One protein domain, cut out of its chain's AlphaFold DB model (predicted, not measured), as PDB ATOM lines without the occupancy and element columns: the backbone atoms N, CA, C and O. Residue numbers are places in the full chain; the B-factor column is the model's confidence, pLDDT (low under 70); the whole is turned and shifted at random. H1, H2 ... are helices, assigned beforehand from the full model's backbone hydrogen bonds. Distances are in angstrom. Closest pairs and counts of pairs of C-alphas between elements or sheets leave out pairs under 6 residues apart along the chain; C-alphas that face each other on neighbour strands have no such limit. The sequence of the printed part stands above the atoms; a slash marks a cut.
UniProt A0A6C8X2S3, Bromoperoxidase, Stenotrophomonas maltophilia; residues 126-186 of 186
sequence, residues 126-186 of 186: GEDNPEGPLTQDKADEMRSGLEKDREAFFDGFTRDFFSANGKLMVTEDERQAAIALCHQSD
ATOM      1  N   GLY A 126     155.250 116.681 146.567       89.50
ATOM      2  CA  GLY A 126     155.181 117.318 147.883       89.50
ATOM      3  C   GLY A 126     155.480 116.336 149.014       89.50
ATOM      4  O   GLY A 126     155.798 115.176 148.761       89.50
ATOM      5  N   GLU A 127     155.379 116.792 150.264       91.06
ATOM      6  CA  GLU A 127     155.629 115.947 151.446       91.06
ATOM      7  C   GLU A 127     154.659 114.757 151.531       91.06
ATOM      8  O   GLU A 127     155.065 113.648 151.873       91.06
ATOM      9  N   ASP A 128     153.395 114.966 151.163       86.56
ATOM     10  CA  ASP A 128     152.334 113.955 151.111       86.56
ATOM     11  C   ASP A 128     152.204 113.272 149.733       86.56
ATOM     12  O   ASP A 128     151.389 112.365 149.567       86.56
ATOM     13  N   ASN A 129     153.041 113.652 148.758       87.31
ATOM     14  CA  ASN A 129     153.162 113.001 147.449       87.31
ATOM     15  C   ASN A 129     154.621 113.006 146.940       87.31
ATOM     16  O   ASN A 129     154.935 113.658 145.936       87.31
ATOM     17  N   PRO A 130     155.549 112.309 147.622       90.00
ATOM     18  CA  PRO A 130     156.983 112.385 147.318       90.00
ATOM     19  C   PRO A 130     157.344 111.804 145.941       90.00
ATOM     20  O   PRO A 130     158.308 112.245 145.315       90.00
ATOM     21  N   GLU A 131     156.532 110.873 145.437       88.56
ATOM     22  CA  GLU A 131     156.686 110.246 144.117       88.56
ATOM     23  C   GLU A 131     155.945 111.003 142.998       88.56
ATOM     24  O   GLU A 131     155.916 110.549 141.852       88.56
ATOM     25  N   GLY A 132     155.361 112.171 143.298       88.25
ATOM     26  CA  GLY A 132     154.653 112.993 142.320       88.25
ATOM     27  C   GLY A 132     155.508 113.264 141.067       88.25
ATOM     28  O   GLY A 132     156.688 113.636 141.187       88.25
ATOM     29  N   PRO A 133     154.964 113.070 139.849       88.56
ATOM     30  CA  PRO A 133     155.731 113.219 138.609       88.56
ATOM     31  C   PRO A 133     156.047 114.682 138.260       88.56
ATOM     32  O   PRO A 133     156.973 114.938 137.481       88.56
ATOM     33  N   LEU A 134     155.306 115.640 138.825       92.12
ATOM     34  CA  LEU A 134     155.447 117.066 138.545       92.12
ATOM     35  C   LEU A 134     156.198 117.763 139.685       92.12
ATOM     36  O   LEU A 134     155.642 117.997 140.751       92.12
ATOM     37  N   THR A 135     157.467 118.109 139.479       94.38
ATOM     38  CA  THR A 135     158.220 118.935 140.438       94.38
ATOM     39  C   THR A 135     157.761 120.392 140.380       94.38
ATOM     40  O   THR A 135     157.209 120.818 139.366       94.38
ATOM     41  N   GLN A 136     158.033 121.169 141.435       93.00
ATOM     42  CA  GLN A 136     157.716 122.602 141.466       93.00
ATOM     43  C   GLN A 136     158.338 123.348 140.273       93.00
ATOM     44  O   GLN A 136     157.613 123.988 139.522       93.00
ATOM     45  N   ASP A 137     159.633 123.144 140.010       95.25
ATOM     46  CA  ASP A 137     160.321 123.768 138.869       95.25
ATOM     47  C   ASP A 137     159.659 123.440 137.520       95.25
ATOM     48  O   ASP A 137     159.542 124.308 136.660       95.25
ATOM     49  N   LYS A 138     159.177 122.201 137.335       93.62
ATOM     50  CA  LYS A 138     158.459 121.804 136.113       93.62
ATOM     51  C   LYS A 138     157.071 122.430 136.038       93.62
ATOM     52  O   LYS A 138     156.630 122.790 134.953       93.62
ATOM     53  N   ALA A 139     156.373 122.554 137.166       93.06
ATOM     54  CA  ALA A 139     155.092 123.251 137.216       93.06
ATOM     55  C   ALA A 139     155.258 124.737 136.854       93.06
ATOM     56  O   ALA A 139     154.455 125.280 136.094       93.06
ATOM     57  N   ASP A 140     156.325 125.373 137.342       94.88
ATOM     58  CA  ASP A 140     156.655 126.764 137.032       94.88
ATOM     59  C   ASP A 140     157.111 126.937 135.576       94.88
ATOM     60  O   ASP A 140     156.724 127.907 134.925       94.88
ATOM     61  N   GLU A 141     157.851 125.972 135.021       94.50
ATOM     62  CA  GLU A 141     158.185 125.923 133.593       94.50
ATOM     63  C   GLU A 141     156.928 125.808 132.724       94.50
ATOM     64  O   GLU A 141     156.772 126.572 131.770       94.50
ATOM     65  N   MET A 142     155.995 124.913 133.071       94.12
ATOM     66  CA  MET A 142     154.724 124.776 132.353       94.12
ATOM     67  C   MET A 142     153.911 126.073 132.393       94.12
ATOM     68  O   MET A 142     153.401 126.508 131.361       94.12
ATOM     69  N   ARG A 143     153.822 126.714 133.567       94.12
ATOM     70  CA  ARG A 143     153.149 128.010 133.735       94.12
ATOM     71  C   ARG A 143     153.792 129.086 132.860       94.12
ATOM     72  O   ARG A 143     153.101 129.736 132.087       94.12
ATOM     73  N   SER A 144     155.113 129.235 132.946       95.94
ATOM     74  CA  SER A 144     155.869 130.219 132.167       95.94
ATOM     75  C   SER A 144     155.740 129.977 130.659       95.94
ATOM     76  O   SER A 144     155.588 130.922 129.889       95.94
ATOM     77  N   GLY A 145     155.732 128.711 130.229       95.94
ATOM     78  CA  GLY A 145     155.498 128.330 128.838       95.94
ATOM     79  C   GLY A 145     154.123 128.769 128.335       95.94
ATOM     80  O   GLY A 145     154.039 129.405 127.286       95.94
ATOM     81  N   LEU A 146     153.067 128.501 129.110       94.62
ATOM     82  CA  LEU A 146     151.701 128.946 128.809       94.62
ATOM     83  C   LEU A 146     151.582 130.477 128.746       94.62
ATOM     84  O   LEU A 146     150.935 130.995 127.840       94.62
ATOM     85  N   GLU A 147     152.204 131.199 129.683       94.88
ATOM     86  CA  GLU A 147     152.168 132.668 129.742       94.88
ATOM     87  C   GLU A 147     152.955 133.324 128.599       94.88
ATOM     88  O   GLU A 147     152.557 134.370 128.083       94.88
ATOM     89  N   LYS A 148     154.084 132.725 128.205       96.94
ATOM     90  CA  LYS A 148     154.987 133.277 127.192       96.94
ATOM     91  C   LYS A 148     154.495 133.034 125.771       96.94
ATOM     92  O   LYS A 148     154.559 133.947 124.950       96.94
ATOM     93  N   ASP A 149     154.097 131.802 125.466       96.75
ATOM     94  CA  ASP A 149     153.686 131.391 124.126       96.75
ATOM     95  C   ASP A 149     152.752 130.180 124.217       96.75
ATOM     96  O   ASP A 149     153.159 129.019 124.130       96.75
ATOM     97  N   ARG A 150     151.467 130.475 124.421       95.19
ATOM     98  CA  ARG A 150     150.423 129.464 124.592       95.19
ATOM     99  C   ARG A 150     150.259 128.565 123.359       95.19
ATOM    100  O   ARG A 150     149.928 127.392 123.509       95.19
ATOM    101  N   GLU A 151     150.503 129.094 122.161       95.75
ATOM    102  CA  GLU A 151     150.423 128.336 120.907       95.75
ATOM    103  C   GLU A 151     151.565 127.317 120.817       95.75
ATOM    104  O   GLU A 151     151.312 126.117 120.682       95.75
ATOM    105  N   ALA A 152     152.813 127.765 120.989       96.94
ATOM    106  CA  ALA A 152     153.969 126.871 120.991       96.94
ATOM    107  C   ALA A 152     153.900 125.849 122.136       96.94
ATOM    108  O   ALA A 152     154.264 124.684 121.953       96.94
ATOM    109  N   PHE A 153     153.393 126.263 123.302       97.38
ATOM    110  CA  PHE A 153     153.176 125.365 124.428       97.38
ATOM    111  C   PHE A 153     152.206 124.235 124.062       97.38
ATOM    112  O   PHE A 153     152.541 123.068 124.260       97.38
ATOM    113  N   PHE A 154     151.023 124.540 123.516       97.38
ATOM    114  CA  PHE A 154     150.057 123.499 123.153       97.38
ATOM    115  C   PHE A 154     150.540 122.620 121.999       97.38
ATOM    116  O   PHE A 154     150.283 121.413 122.015       97.38
ATOM    117  N   ASP A 155     151.284 123.167 121.036       96.75
ATOM    118  CA  ASP A 155     151.902 122.356 119.988       96.75
ATOM    119  C   ASP A 155     152.883 121.326 120.578       96.75
ATOM    120  O   ASP A 155     152.780 120.131 120.285       96.75
ATOM    121  N   GLY A 156     153.793 121.763 121.453       96.62
ATOM    122  CA  GLY A 156     154.735 120.880 122.144       96.62
ATOM    123  C   GLY A 156     154.027 119.859 123.033       96.62
ATOM    124  O   GLY A 156     154.201 118.652 122.858       96.62
ATOM    125  N   PHE A 157     153.153 120.338 123.920       95.56
ATOM    126  CA  PHE A 157     152.418 119.508 124.872       95.56
ATOM    127  C   PHE A 157     151.612 118.407 124.177       95.56
ATOM    128  O   PHE A 157     151.703 117.245 124.562       95.56
ATOM    129  N   THR A 158     150.834 118.740 123.141       96.56
ATOM    130  CA  THR A 158     150.011 117.739 122.442       96.56
ATOM    131  C   THR A 158     150.861 116.707 121.712       96.56
ATOM    132  O   THR A 158     150.492 115.534 121.660       96.56
ATOM    133  N   ARG A 159     152.022 117.095 121.176       96.62
ATOM    134  CA  ARG A 159     152.948 116.141 120.558       96.62
ATOM    135  C   ARG A 159     153.507 115.163 121.572       96.62
ATOM    136  O   ARG A 159     153.507 113.970 121.282       96.62
ATOM    137  N   ASP A 160     153.927 115.639 122.736       94.31
ATOM    138  CA  ASP A 160     154.423 114.770 123.804       94.31
ATOM    139  C   ASP A 160     153.308 113.863 124.332       94.31
ATOM    140  O   ASP A 160     153.491 112.654 124.449       94.31
ATOM    141  N   PHE A 161     152.120 114.428 124.553       93.19
ATOM    142  CA  PHE A 161     150.939 113.719 125.040       93.19
ATOM    143  C   PHE A 161     150.514 112.558 124.128       93.19
ATOM    144  O   PHE A 161     150.157 111.487 124.615       93.19
ATOM    145  N   PHE A 162     150.572 112.744 122.806       95.56
ATOM    146  CA  PHE A 162     150.226 111.702 121.838       95.56
ATOM    147  C   PHE A 162     151.416 110.861 121.365       95.56
ATOM    148  O   PHE A 162     151.247 110.014 120.483       95.56
ATOM    149  N   SER A 163     152.616 111.064 121.912       96.44
ATOM    150  CA  SER A 163     153.791 110.280 121.537       96.44
ATOM    151  C   SER A 163     154.051 109.140 122.513       96.44
ATOM    152  O   SER A 163     154.038 109.310 123.728       96.44
ATOM    153  N   ALA A 164     154.371 107.963 121.981       95.12
ATOM    154  CA  ALA A 164     154.859 106.832 122.758       95.12
ATOM    155  C   ALA A 164     156.159 106.319 122.138       95.12
ATOM    156  O   ALA A 164     156.250 106.137 120.924       95.12
ATOM    157  N   ASN A 165     157.182 106.094 122.967       93.62
ATOM    158  CA  ASN A 165     158.508 105.644 122.522       93.62
ATOM    159  C   ASN A 165     159.105 106.527 121.403       93.62
ATOM    160  O   ASN A 165     159.681 106.021 120.441       93.62
ATOM    161  N   GLY A 166     158.925 107.849 121.510       91.00
ATOM    162  CA  GLY A 166     159.429 108.828 120.538       91.00
ATOM    163  C   GLY A 166     158.674 108.870 119.206       91.00
ATOM    164  O   GLY A 166     159.142 109.509 118.267       91.00
ATOM    165  N   LYS A 167     157.523 108.196 119.099       95.94
ATOM    166  CA  LYS A 167     156.690 108.179 117.896       95.94
ATOM    167  C   LYS A 167     155.306 108.743 118.196       95.94
ATOM    168  O   LYS A 167     154.660 108.296 119.139       95.94
ATOM    169  N   LEU A 168     154.836 109.655 117.347       96.69
ATOM    170  CA  LEU A 168     153.459 110.138 117.386       96.69
ATOM    171  C   LEU A 168     152.494 108.985 117.064       96.69
ATOM    172  O   LEU A 168     152.638 108.306 116.044       96.69
ATOM    173  N   MET A 169     151.535 108.751 117.958       97.38
ATOM    174  CA  MET A 169     150.608 107.613 117.901       97.38
ATOM    175  C   MET A 169     149.269 107.948 117.245       97.38
ATOM    176  O   MET A 169     148.456 107.053 117.026       97.38
ATOM    177  N   VAL A 170     149.060 109.221 116.922       96.06
ATOM    178  CA  VAL A 170     147.883 109.747 116.226       96.06
ATOM    179  C   VAL A 170     148.312 110.422 114.929       96.06
ATOM    180  O   VAL A 170     149.493 110.708 114.713       96.06
ATOM    181  N   THR A 171     147.357 110.667 114.045       97.12
ATOM    182  CA  THR A 171     147.579 111.494 112.860       97.12
ATOM    183  C   THR A 171     147.796 112.955 113.244       97.12
ATOM    184  O   THR A 171     147.375 113.415 114.307       97.12
ATOM    185  N   GLU A 172     148.436 113.714 112.357       96.56
ATOM    186  CA  GLU A 172     148.608 115.148 112.579       96.56
ATOM    187  C   GLU A 172     147.253 115.870 112.659       96.56
ATOM    188  O   GLU A 172     147.082 116.729 113.513       96.56
ATOM    189  N   ASP A 173     146.254 115.449 111.878       97.00
ATOM    190  CA  ASP A 173     144.898 116.012 111.933       97.00
ATOM    191  C   ASP A 173     144.220 115.777 113.293       97.00
ATOM    192  O   ASP A 173     143.589 116.680 113.844       97.00
ATOM    193  N   GLU A 174     144.368 114.583 113.880       95.56
ATOM    194  CA  GLU A 174     143.864 114.291 115.228       95.56
ATOM    195  C   GLU A 174     144.566 115.143 116.290       95.56
ATOM    196  O   GLU A 174     143.916 115.645 117.211       95.56
ATOM    197  N   ARG A 175     145.879 115.355 116.146       96.75
ATOM    198  CA  ARG A 175     146.648 116.222 117.042       96.75
ATOM    199  C   ARG A 175     146.215 117.684 116.914       96.75
ATOM    200  O   ARG A 175     145.985 118.329 117.933       96.75
ATOM    201  N   GLN A 176     146.038 118.190 115.695       97.12
ATOM    202  CA  GLN A 176     145.547 119.550 115.441       97.12
ATOM    203  C   GLN A 176     144.130 119.752 115.986       97.12
ATOM    204  O   GLN A 176     143.838 120.787 116.585       97.12
ATOM    205  N   ALA A 177     143.264 118.741 115.875       96.19
ATOM    206  CA  ALA A 177     141.953 118.774 116.513       96.19
ATOM    207  C   ALA A 177     142.066 118.884 118.044       96.19
ATOM    208  O   ALA A 177     141.325 119.650 118.653       96.19
ATOM    209  N   ALA A 178     143.012 118.180 118.672       96.25
ATOM    210  CA  ALA A 178     143.254 118.310 120.106       96.25
ATOM    211  C   ALA A 178     143.801 119.695 120.492       96.25
ATOM    212  O   ALA A 178     143.346 120.260 121.484       96.25
ATOM    213  N   ILE A 179     144.715 120.277 119.704       97.38
ATOM    214  CA  ILE A 179     145.200 121.656 119.905       97.38
ATOM    215  C   ILE A 179     144.030 122.642 119.857       97.38
ATOM    216  O   ILE A 179     143.910 123.499 120.732       97.38
ATOM    217  N   ALA A 180     143.115 122.481 118.897       97.31
ATOM    218  CA  ALA A 180     141.922 123.317 118.809       97.31
ATOM    219  C   ALA A 180     141.055 123.243 120.080       97.31
ATOM    220  O   ALA A 180     140.510 124.265 120.488       97.31
ATOM    221  N   LEU A 181     140.968 122.078 120.740       97.19
ATOM    222  CA  LEU A 181     140.309 121.958 122.049       97.19
ATOM    223  C   LEU A 181     141.100 122.659 123.160       97.19
ATOM    224  O   LEU A 181     140.500 123.340 123.985       97.19
ATOM    225  N   CYS A 182     142.432 122.554 123.158       96.94
ATOM    226  CA  CYS A 182     143.295 123.234 124.135       96.94
ATOM    227  C   CYS A 182     143.100 124.761 124.111       96.94
ATOM    228  O   CYS A 182     143.088 125.419 125.151       96.94
ATOM    229  N   HIS A 183     142.880 125.337 122.928       96.31
ATOM    230  CA  HIS A 183     142.584 126.763 122.774       96.31
ATOM    231  C   HIS A 183     141.204 127.188 123.299       96.31
ATOM    232  O   HIS A 183     140.941 128.384 123.386       96.31
ATOM    233  N   GLN A 184     140.334 126.248 123.680       95.81
ATOM    234  CA  GLN A 184     139.045 126.552 124.314       95.81
ATOM    235  C   GLN A 184     139.151 126.705 125.839       95.81
ATOM    236  O   GLN A 184     138.149 127.033 126.485       95.81
ATOM    237  N   SER A 185     140.328 126.449 126.424       92.12
ATOM    238  CA  SER A 185     140.591 126.785 127.824       92.12
ATOM    239  C   SER A 185     140.900 128.276 127.985       92.12
ATOM    240  O   SER A 185     141.282 128.933 127.016       92.12
ATOM    241  N   ASP A 186     140.786 128.808 129.196       78.44
ATOM    242  CA  ASP A 186     141.401 130.100 129.541       78.44
ATOM    243  C   ASP A 186     142.792 129.908 130.151       78.44
ATOM    244  O   ASP A 186     142.997 128.896 130.863       78.44
TER     245      ASP A 186
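What this domain is: This is residues 126 to 186 of the 186 residues of the protein "Bromoperoxidase" of Stenotrophomonas maltophilia (UniProt A0A6C8X2S3). The longest helix, H1, meets H2 near the joint between them as an open V, and H3 packs slantwise on H2, while H1 and H3 stay apart. The stretch before H1 sticks out with residues 127 to 133, and a loop of residues 162 to 171 folds back from the end of H2 to the start of H3. The printed part has 61 residues with three named helices in the order H1, H2, H3 and no named strand; the class is all helix, with 36 residues in the helices. The whole is loose, with a radius of gyration of the C-alphas of 13.7 A and spans of 41 by 28 by 16 A.

Where its parts are: H1 holds residues 136 to 148 and is 18.0 A long from first to last C-alpha, beginning at C-alpha 136 at (157.716, 122.602, 141.466). H2 holds residues 150 to 161 and is 15.8 A long, with C-alpha 150 at (150.423, 129.464, 124.592). H3 holds residues 172 to 182 and is 15.1 A long, ending at C-alpha 182 at (143.295, 123.234, 124.135).

How they stand to each other: H1 and H2 are close but not clearly touching, with 2 pairs of C-alphas within 8 A. Their closest C-alphas, those of Gly 145 and Phe 153, are 5.8 A apart. The two helices run opposite ways at a steep tilt of 48 degrees. H2 and H3 touch, and H2 does so with residues 154 to 159 alone. Their closest C-alphas, those of Phe 154 and Ile 179, are 6.1 A apart. They run opposite ways at a steep tilt of 55 degrees. H1 and H3 are apart. Between H2 and H3, residues 163 to 164 pair with residues 167 to 168, antiparallel, in stretches too short to be named. In H1, H2 and H3 every O i to N i+4 pair is within hydrogen-bond range.

The domain as a whole: The two C-alphas farthest apart, those of Glu 127 and Asp 173, are 40.9 A from each other. The first and last printed C-alphas, those of Gly 126 and Asp 186, are 26.3 A apart, and Asp 186 is the chain's last residue. The printed part has no cut. The link from H1 to H2, of 1 residue, is tight, and the link from H2 to H3, of 10 residues, is short; no link is long. Residues 127 to 133 stand free. The mean pLDDT of the printed part of this model is 94.4, and no printed residue is under 70.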